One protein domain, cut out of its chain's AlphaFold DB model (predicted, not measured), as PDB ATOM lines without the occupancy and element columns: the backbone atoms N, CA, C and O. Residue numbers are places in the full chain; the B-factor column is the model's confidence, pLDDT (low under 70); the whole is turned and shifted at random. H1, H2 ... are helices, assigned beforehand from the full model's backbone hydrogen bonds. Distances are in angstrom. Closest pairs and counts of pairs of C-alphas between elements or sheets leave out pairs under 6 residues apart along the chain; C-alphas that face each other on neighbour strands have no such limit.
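What this domain is: This is residues 2 to 60 of the 61 residues of an uncharacterized protein of Mycoplana dimorpha (UniProt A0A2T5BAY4). One long, nearly straight helix, H1, makes the length of the model, and after its last residue, His 40, a tight turn leads into a shorter helix, H2, which folds back at a slant to make a lopsided V. Residues 2 to 33 of H1 stick out as a long free arm, and residues 51 to 60 stand free as well. The printed part has 59 residues with two named helices, H1 then H2, and no named strand; its class is all helix. It is extended, with a radius of gyration of the C-alphas of 18.7 A, and spans 60 by 27 by 8 A.

How they stand to each other: H1, residues 2 to 40, and H2, residues 43 to 58, form a helical hairpin. They only just touch, with 3 pairs of C-alphas within 8 A, through residues 34 to 38 of H1 and residue 46 of H2. Their closest C-alphas, those of Val 38 and Val 46, are 6.7 A apart. The helices run opposite ways at a steep tilt of 38 degrees, only just past shallow. In H2 every O i to N i+4 pair is within hydrogen-bond range; in H1, 33 of 35 are.

Where its parts are: H1 measures 57.9 A from C-alpha 2 at (59.688, 63.028, -24.546) to C-alpha 40 at (32.610, 12.286, -18.153). H2 measures 22.5 A and ends with C-alpha 58 at (44.752, 28.476, 0.204).

The domain as a whole: The two C-alphas farthest apart, those of Ala 2 and Pro 42, are 59.9 A apart. The printed part has no cut, and the link from H1 to H2 is tight. Mean pLDDT of the printed part is 93.6; residues 2 to 3 are under 70.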
ATOM      1  N   ALA A   2      61.112  63.398 -24.377       62.81
ATOM      2  CA  ALA A   2      59.688  63.028 -24.546       62.81
ATOM      3  C   ALA A   2      59.395  61.681 -25.259       62.81
ATOM      4  O   ALA A   2      58.427  61.001 -24.931       62.81
ATOM      5  N   ARG A   3      60.242  61.255 -26.211       68.38
ATOM      6  CA  ARG A   3      60.072  59.977 -26.936       68.38
ATOM      7  C   ARG A   3      60.277  58.745 -26.042       68.38
ATOM      8  O   ARG A   3      59.626  57.731 -26.257       68.38
ATOM      9  N   SER A   4      61.141  58.853 -25.028       72.62
ATOM     10  CA  SER A   4      61.419  57.770 -24.075       72.62
ATOM     11  C   SER A   4      60.269  57.587 -23.087       72.62
ATOM     12  O   SER A   4      59.840  56.463 -22.859       72.62
ATOM     13  N   ALA A   5      59.713  58.692 -22.578       74.00
ATOM     14  CA  ALA A   5      58.559  58.666 -21.679       74.00
ATOM     15  C   ALA A   5      57.301  58.104 -22.366       74.00
ATOM     16  O   ALA A   5      56.569  57.313 -21.779       74.00
ATOM     17  N   ARG A   6      57.075  58.446 -23.645       78.94
ATOM     18  CA  ARG A   6      55.969  57.872 -24.430       78.94
ATOM     19  C   ARG A   6      56.140  56.365 -24.649       78.94
ATOM     20  O   ARG A   6      55.161  55.638 -24.554       78.94
ATOM     21  N   LYS A   7      57.366  55.892 -24.911       81.88
ATOM     22  CA  LYS A   7      57.650  54.456 -25.054       81.88
ATOM     23  C   LYS A   7      57.377  53.700 -23.749       81.88
ATOM     24  O   LYS A   7      56.644  52.726 -23.773       81.88
ATOM     25  N   GLN A   8      57.866  54.211 -22.618       80.94
ATOM     26  CA  GLN A   8      57.612  53.620 -21.297       80.94
ATOM     27  C   GLN A   8      56.117  53.553 -20.955       80.94
ATOM     28  O   GLN A   8      55.665  52.576 -20.370       80.94
ATOM     29  N   ASN A   9      55.339  54.568 -21.346       88.31
ATOM     30  CA  ASN A   9      53.891  54.569 -21.148       88.31
ATOM     31  C   ASN A   9      53.188  53.492 -21.997       88.31
ATOM     32  O   ASN A   9      52.333  52.779 -21.484       88.31
ATOM     33  N   LEU A  10      53.593  53.325 -23.261       89.88
ATOM     34  CA  LEU A  10      53.074  52.260 -24.126       89.88
ATOM     35  C   LEU A  10      53.455  50.865 -23.618       89.88
ATOM     36  O   LEU A  10      52.616  49.971 -23.643       89.88
ATOM     37  N   ASP A  11      54.685  50.691 -23.130       91.88
ATOM     38  CA  ASP A  11      55.147  49.419 -22.568       91.88
ATOM     39  C   ASP A  11      54.342  49.053 -21.304       91.88
ATOM     40  O   ASP A  11      53.924  47.909 -21.151       91.88
ATOM     41  N   ALA A  12      54.052  50.029 -20.433       91.88
ATOM     42  CA  ALA A  12      53.221  49.821 -19.245       91.88
ATOM     43  C   ALA A  12      51.772  49.445 -19.600       91.88
ATOM     44  O   ALA A  12      51.209  48.525 -19.009       91.88
ATOM     45  N   ILE A  13      51.182  50.117 -20.596       94.06
ATOM     46  CA  ILE A  13      49.845  49.774 -21.102       94.06
ATOM     47  C   ILE A  13      49.849  48.354 -21.679       94.06
ATOM     48  O   ILE A  13      48.977  47.558 -21.348       94.06
ATOM     49  N   ALA A  14      50.847  48.004 -22.492       94.56
ATOM     50  CA  ALA A  14      50.946  46.675 -23.088       94.56
ATOM     51  C   ALA A  14      51.075  45.567 -22.029       94.56
ATOM     52  O   ALA A  14      50.434  44.527 -22.156       94.56
ATOM     53  N   GLN A  15      51.860  45.795 -20.972       95.38
ATOM     54  CA  GLN A  15      51.994  44.848 -19.861       95.38
ATOM     55  C   GLN A  15      50.676  44.650 -19.111       95.38
ATOM     56  O   GLN A  15      50.318  43.512 -18.811       95.38
ATOM     57  N   GLN A  16      49.947  45.736 -18.844       95.31
ATOM     58  CA  GLN A  16      48.649  45.664 -18.180       95.31
ATOM     59  C   GLN A  16      47.635  44.889 -19.028       95.31
ATOM     60  O   GLN A  16      47.027  43.937 -18.543       95.31
ATOM     61  N   GLU A  17      47.511  45.232 -20.311       96.62
ATOM     62  CA  GLU A  17      46.593  44.548 -21.226       96.62
ATOM     63  C   GLU A  17      46.955  43.067 -21.394       96.62
ATOM     64  O   GLU A  17      46.074  42.206 -21.441       96.62
ATOM     65  N   GLN A  18      48.249  42.738 -21.431       97.06
ATOM     66  CA  GLN A  18      48.703  41.352 -21.470       97.06
ATOM     67  C   GLN A  18      48.330  40.600 -20.187       97.06
ATOM     68  O   GLN A  18      47.844  39.472 -20.270       97.06
ATOM     69  N   ALA A  19      48.536  41.197 -19.011       96.81
ATOM     70  CA  ALA A  19      48.162  40.585 -17.738       96.81
ATOM     71  C   ALA A  19      46.645  40.346 -17.656       96.81
ATOM     72  O   ALA A  19      46.205  39.256 -17.277       96.81
ATOM     73  N   ASP A  20      45.846  41.321 -18.091       97.12
ATOM     74  CA  ASP A  20      44.389  41.210 -18.122       97.12
ATOM     75  C   ASP A  20      43.915  40.150 -19.121       97.12
ATOM     76  O   ASP A  20      43.019  39.358 -18.811       97.12
ATOM     77  N   TYR A  21      44.542  40.075 -20.296       97.19
ATOM     78  CA  TYR A  21      44.281  39.022 -21.272       97.19
ATOM     79  C   TYR A  21      44.605  37.635 -20.710       97.19
ATOM     80  O   TYR A  21      43.773  36.728 -20.793       97.19
ATOM     81  N   LEU A  22      45.782  37.460 -20.100       98.00
ATOM     82  CA  LEU A  22      46.192  36.190 -19.496       98.00
ATOM     83  C   LEU A  22      45.237  35.772 -18.378       98.00
ATOM     84  O   LEU A  22      44.823  34.614 -18.326       98.00
ATOM     85  N   ARG A  23      44.815  36.710 -17.526       97.31
ATOM     86  CA  ARG A  23      43.823  36.445 -16.480       97.31
ATOM     87  C   ARG A  23      42.492  35.979 -17.077       97.31
ATOM     88  O   ARG A  23      41.972  34.946 -16.661       97.31
ATOM     89  N   ARG A  24      41.948  36.711 -18.058       97.50
ATOM     90  CA  ARG A  24      40.665  36.371 -18.705       97.50
ATOM     91  C   ARG A  24      40.722  35.008 -19.389       97.50
ATOM     92  O   ARG A  24      39.849  34.176 -19.167       97.50
ATOM     93  N   THR A  25      41.767  34.761 -20.174       98.00
ATOM     94  CA  THR A  25      41.936  33.488 -20.888       98.00
ATOM     95  C   THR A  25      42.143  32.309 -19.944       98.00
ATOM     96  O   THR A  25      41.570  31.247 -20.182       98.00
ATOM     97  N   SER A  26      42.875  32.497 -18.843       97.69
ATOM     98  CA  SER A  26      43.043  31.461 -17.814       97.69
ATOM     99  C   SER A  26      41.711  31.082 -17.161       97.69
ATOM    100  O   SER A  26      41.449  29.900 -16.955       97.69
ATOM    101  N   MET A  27      40.846  32.067 -16.880       97.25
ATOM    102  CA  MET A  27      39.503  31.807 -16.343       97.25
ATOM    103  C   MET A  27      38.650  31.009 -17.334       97.25
ATOM    104  O   MET A  27      38.111  29.968 -16.967       97.25
ATOM    105  N   THR A  28      38.592  31.436 -18.599       97.94
ATOM    106  CA  THR A  28      37.848  30.713 -19.642       97.94
ATOM    107  C   THR A  28      38.361  29.285 -19.821       97.94
ATOM    108  O   THR A  28      37.570  28.354 -19.959       97.94
ATOM    109  N   PHE A  29      39.679  29.083 -19.785       98.19
ATOM    110  CA  PHE A  29      40.263  27.748 -19.869       98.19
ATOM    111  C   PHE A  29      39.803  26.854 -18.711       98.19
ATOM    112  O   PHE A  29      39.392  25.715 -18.944       98.19
ATOM    113  N   LEU A  30      39.827  27.372 -17.478       97.62
ATOM    114  CA  LEU A  30      39.373  26.633 -16.302       97.62
ATOM    115  C   LEU A  30      37.885  26.262 -16.409       97.62
ATOM    116  O   LEU A  30      37.521  25.119 -16.139       97.62
ATOM    117  N   GLU A  31      37.038  27.184 -16.865       97.69
ATOM    118  CA  GLU A  31      35.611  26.927 -17.102       97.69
ATOM    119  C   GLU A  31      35.392  25.821 -18.146       97.69
ATOM    120  O   GLU A  31      34.615  24.893 -17.916       97.69
ATOM    121  N   CYS A  32      36.109  25.869 -19.273       98.06
ATOM    122  CA  CYS A  32      36.045  24.828 -20.300       98.06
ATOM    123  C   CYS A  32      36.485  23.461 -19.766       98.06
ATOM    124  O   CYS A  32      35.842  22.453 -20.064       98.06
ATOM    125  N   ALA A  33      37.552  23.417 -18.966       97.62
ATOM    126  CA  ALA A  33      38.024  22.182 -18.352       97.62
ATOM    127  C   ALA A  33      36.974  21.598 -17.394       97.62
ATOM    128  O   ALA A  33      36.666  20.410 -17.474       97.62
ATOM    129  N   ILE A  34      36.357  22.434 -16.551       97.62
ATOM    130  CA  ILE A  34      35.278  22.011 -15.646       97.62
ATOM    131  C   ILE A  34      34.081  21.474 -16.441       97.62
ATOM    132  O   ILE A  34      33.552  20.414 -16.101       97.62
ATOM    133  N   HIS A  35      33.681  22.154 -17.522       97.44
ATOM    134  CA  HIS A  35      32.608  21.684 -18.400       97.44
ATOM    135  C   HIS A  35      32.918  20.325 -19.037       97.44
ATOM    136  O   HIS A  35      32.042  19.467 -19.085       97.44
ATOM    137  N   LEU A  36      34.154  20.088 -19.477       97.62
ATOM    138  CA  LEU A  36      34.561  18.780 -19.996       97.62
ATOM    139  C   LEU A  36      34.567  17.703 -18.898       97.62
ATOM    140  O   LEU A  36      34.177  16.563 -19.129       97.62
ATOM    141  N   CYS A  37      34.976  18.046 -17.680       98.06
ATOM    142  CA  CYS A  37      34.951  17.109 -16.560       98.06
ATOM    143  C   CYS A  37      33.528  16.620 -16.255       98.06
ATOM    144  O   CYS A  37      33.327  15.422 -16.056       98.06
ATOM    145  N   VAL A  38      32.532  17.511 -16.259       97.56
ATOM    146  CA  VAL A  38      31.141  17.131 -15.957       97.56
ATOM    147  C   VAL A  38      30.475  16.284 -17.051       97.56
ATOM    148  O   VAL A  38      29.456  15.659 -16.769       97.56
ATOM    149  N   THR A  39      31.025  16.204 -18.273       97.62
ATOM    150  CA  THR A  39      30.498  15.284 -19.305       97.62
ATOM    151  C   THR A  39      30.922  13.836 -19.077       97.62
ATOM    152  O   THR A  39      30.247  12.923 -19.549       97.62
ATOM    153  N   HIS A  40      32.031  13.614 -18.369       96.19
ATOM    154  CA  HIS A  40      32.610  12.286 -18.153       96.19
ATOM    155  C   HIS A  40      32.586  11.835 -16.688       96.19
ATOM    156  O   HIS A  40      32.827  10.660 -16.417       96.19
ATOM    157  N   MET A  41      32.280  12.735 -15.749       96.81
ATOM    158  CA  MET A  41      32.250  12.456 -14.312       96.81
ATOM    159  C   MET A  41      30.980  13.024 -13.666       96.81
ATOM    160  O   MET A  41      30.499  14.084 -14.074       96.81
ATOM    161  N   PRO A  42      30.440  12.380 -12.613       97.75
ATOM    162  CA  PRO A  42      29.349  12.952 -11.837       97.75
ATOM    163  C   PRO A  42      29.727  14.333 -11.290       97.75
ATOM    164  O   PRO A  42      30.790  14.497 -10.694       97.75
ATOM    165  N   THR A  43      28.824  15.311 -11.382       97.00
ATOM    166  CA  THR A  43      29.073  16.685 -10.905       97.00
ATOM    167  C   THR A  43      29.573  16.730  -9.459       97.00
ATOM    168  O   THR A  43      30.507  17.462  -9.154       97.00
ATOM    169  N   LYS A  44      29.015  15.895  -8.571       97.69
ATOM    170  CA  LYS A  44      29.447  15.791  -7.163       97.69
ATOM    171  C   LYS A  44      30.924  15.409  -7.003       97.69
ATOM    172  O   LYS A  44      31.554  15.792  -6.026       97.69
ATOM    173  N   GLU A  45      31.465  14.627  -7.932       98.12
ATOM    174  CA  GLU A  45      32.863  14.207  -7.922       98.12
ATOM    175  C   GLU A  45      33.767  15.338  -8.415       98.12
ATOM    176  O   GLU A  45      34.760  15.643  -7.758       98.12
ATOM    177  N   VAL A  46      33.358  16.039  -9.479       97.88
ATOM    178  CA  VAL A  46      34.039  17.253  -9.963       97.88
ATOM    179  C   VAL A  46      34.131  18.307  -8.855       97.88
ATOM    180  O   VAL A  46      35.207  18.843  -8.606       97.88
ATOM    181  N   VAL A  47      33.029  18.561  -8.140       98.06
ATOM    182  CA  VAL A  47      32.993  19.519  -7.022       98.06
ATOM    183  C   VAL A  47      33.983  19.130  -5.923       98.06
ATOM    184  O   VAL A  47      34.777  19.968  -5.512       98.06
ATOM    185  N   ARG A  48      34.018  17.857  -5.504       98.25
ATOM    186  CA  ARG A  48      34.970  17.384  -4.481       98.25
ATOM    187  C   ARG A  48      36.431  17.594  -4.883       98.25
ATOM    188  O   ARG A  48      37.261  17.944  -4.043       98.25
ATOM    189  N   VAL A  49      36.759  17.359  -6.155       97.19
ATOM    190  CA  VAL A  49      38.109  17.598  -6.683       97.19
ATOM    191  C   VAL A  49      38.439  19.091  -6.620       97.19
ATOM    192  O   VAL A  49      39.480  19.458  -6.078       97.19
ATOM    193  N   LEU A  50      37.537  19.958  -7.087       97.44
ATOM    194  CA  LEU A  50      37.728  21.412  -7.044       97.44
ATOM    195  C   LEU A  50      37.875  21.944  -5.611       97.44
ATOM    196  O   LEU A  50      38.750  22.769  -5.365       97.44
ATOM    197  N   GLU A  51      37.082  21.451  -4.660       97.81
ATOM    198  CA  GLU A  51      37.205  21.796  -3.236       97.81
ATOM    199  C   GLU A  51      38.571  21.396  -2.667       97.81
ATOM    200  O   GLU A  51      39.189  22.170  -1.936       97.81
ATOM    201  N   THR A  52      39.073  20.217  -3.046       97.12
ATOM    202  CA  THR A  52      40.403  19.744  -2.637       97.12
ATOM    203  C   THR A  52      41.498  20.660  -3.183       97.12
ATOM    204  O   THR A  52      42.369  21.096  -2.433       97.12
ATOM    205  N   HIS A  53      41.438  21.016  -4.470       95.75
ATOM    206  CA  HIS A  53      42.389  21.957  -5.065       95.75
ATOM    207  C   HIS A  53      42.293  23.351  -4.444       95.75
ATOM    208  O   HIS A  53      43.322  23.958  -4.170       95.75
ATOM    209  N   ALA A  54      41.083  23.850  -4.176       96.62
ATOM    210  CA  ALA A  54      40.889  25.131  -3.506       96.62
ATOM    211  C   ALA A  54      41.477  25.125  -2.088       96.62
ATOM    212  O   ALA A  54      42.059  26.121  -1.674       96.62
ATOM    213  N   CYS A  55      41.357  24.011  -1.359       96.69
ATOM    214  CA  CYS A  55      42.010  23.841  -0.063       96.69
ATOM    215  C   CYS A  55      43.532  23.949  -0.196       96.69
ATOM    216  O   CYS A  55      44.137  24.750   0.500       96.69
ATOM    217  N   ILE A  56      44.125  23.211  -1.139       95.12
ATOM    218  CA  ILE A  56      45.571  23.236  -1.393       95.12
ATOM    219  C   ILE A  56      46.041  24.649  -1.761       95.12
ATOM    220  O   ILE A  56      47.056  25.105  -1.257       95.12
ATOM    221  N   LEU A  57      45.314  25.353  -2.634       94.56
ATOM    222  CA  LEU A  57      45.692  26.696  -3.085       94.56
ATOM    223  C   LEU A  57      45.681  27.731  -1.957       94.56
ATOM    224  O   LEU A  57      46.526  28.618  -1.970       94.56
ATOM    225  N   ARG A  58      44.776  27.601  -0.979       95.06
ATOM    226  CA  ARG A  58      44.752  28.476   0.204       95.06
ATOM    227  C   ARG A  58      46.001  28.333   1.072       95.06
ATOM    228  O   ARG A  58      46.350  29.283   1.755       95.06
ATOM    229  N   ASP A  59      46.674  27.183   1.031       93.06
ATOM    230  CA  ASP A  59      47.925  26.967   1.767       93.06
ATOM    231  C   ASP A  59      49.142  27.611   1.066       93.06
ATOM    232  O   ASP A  59      50.220  27.681   1.654       93.06
ATOM    233  N   TYR A  60      48.987  28.063  -0.187       85.88
ATOM    234  CA  TYR A  60      50.018  28.762  -0.966       85.88
ATOM    235  C   TYR A  60      49.830  30.294  -1.002       85.88
ATOM    236  O   TYR A  60      50.595  30.967  -1.700       85.88
TER     237      TYR A  60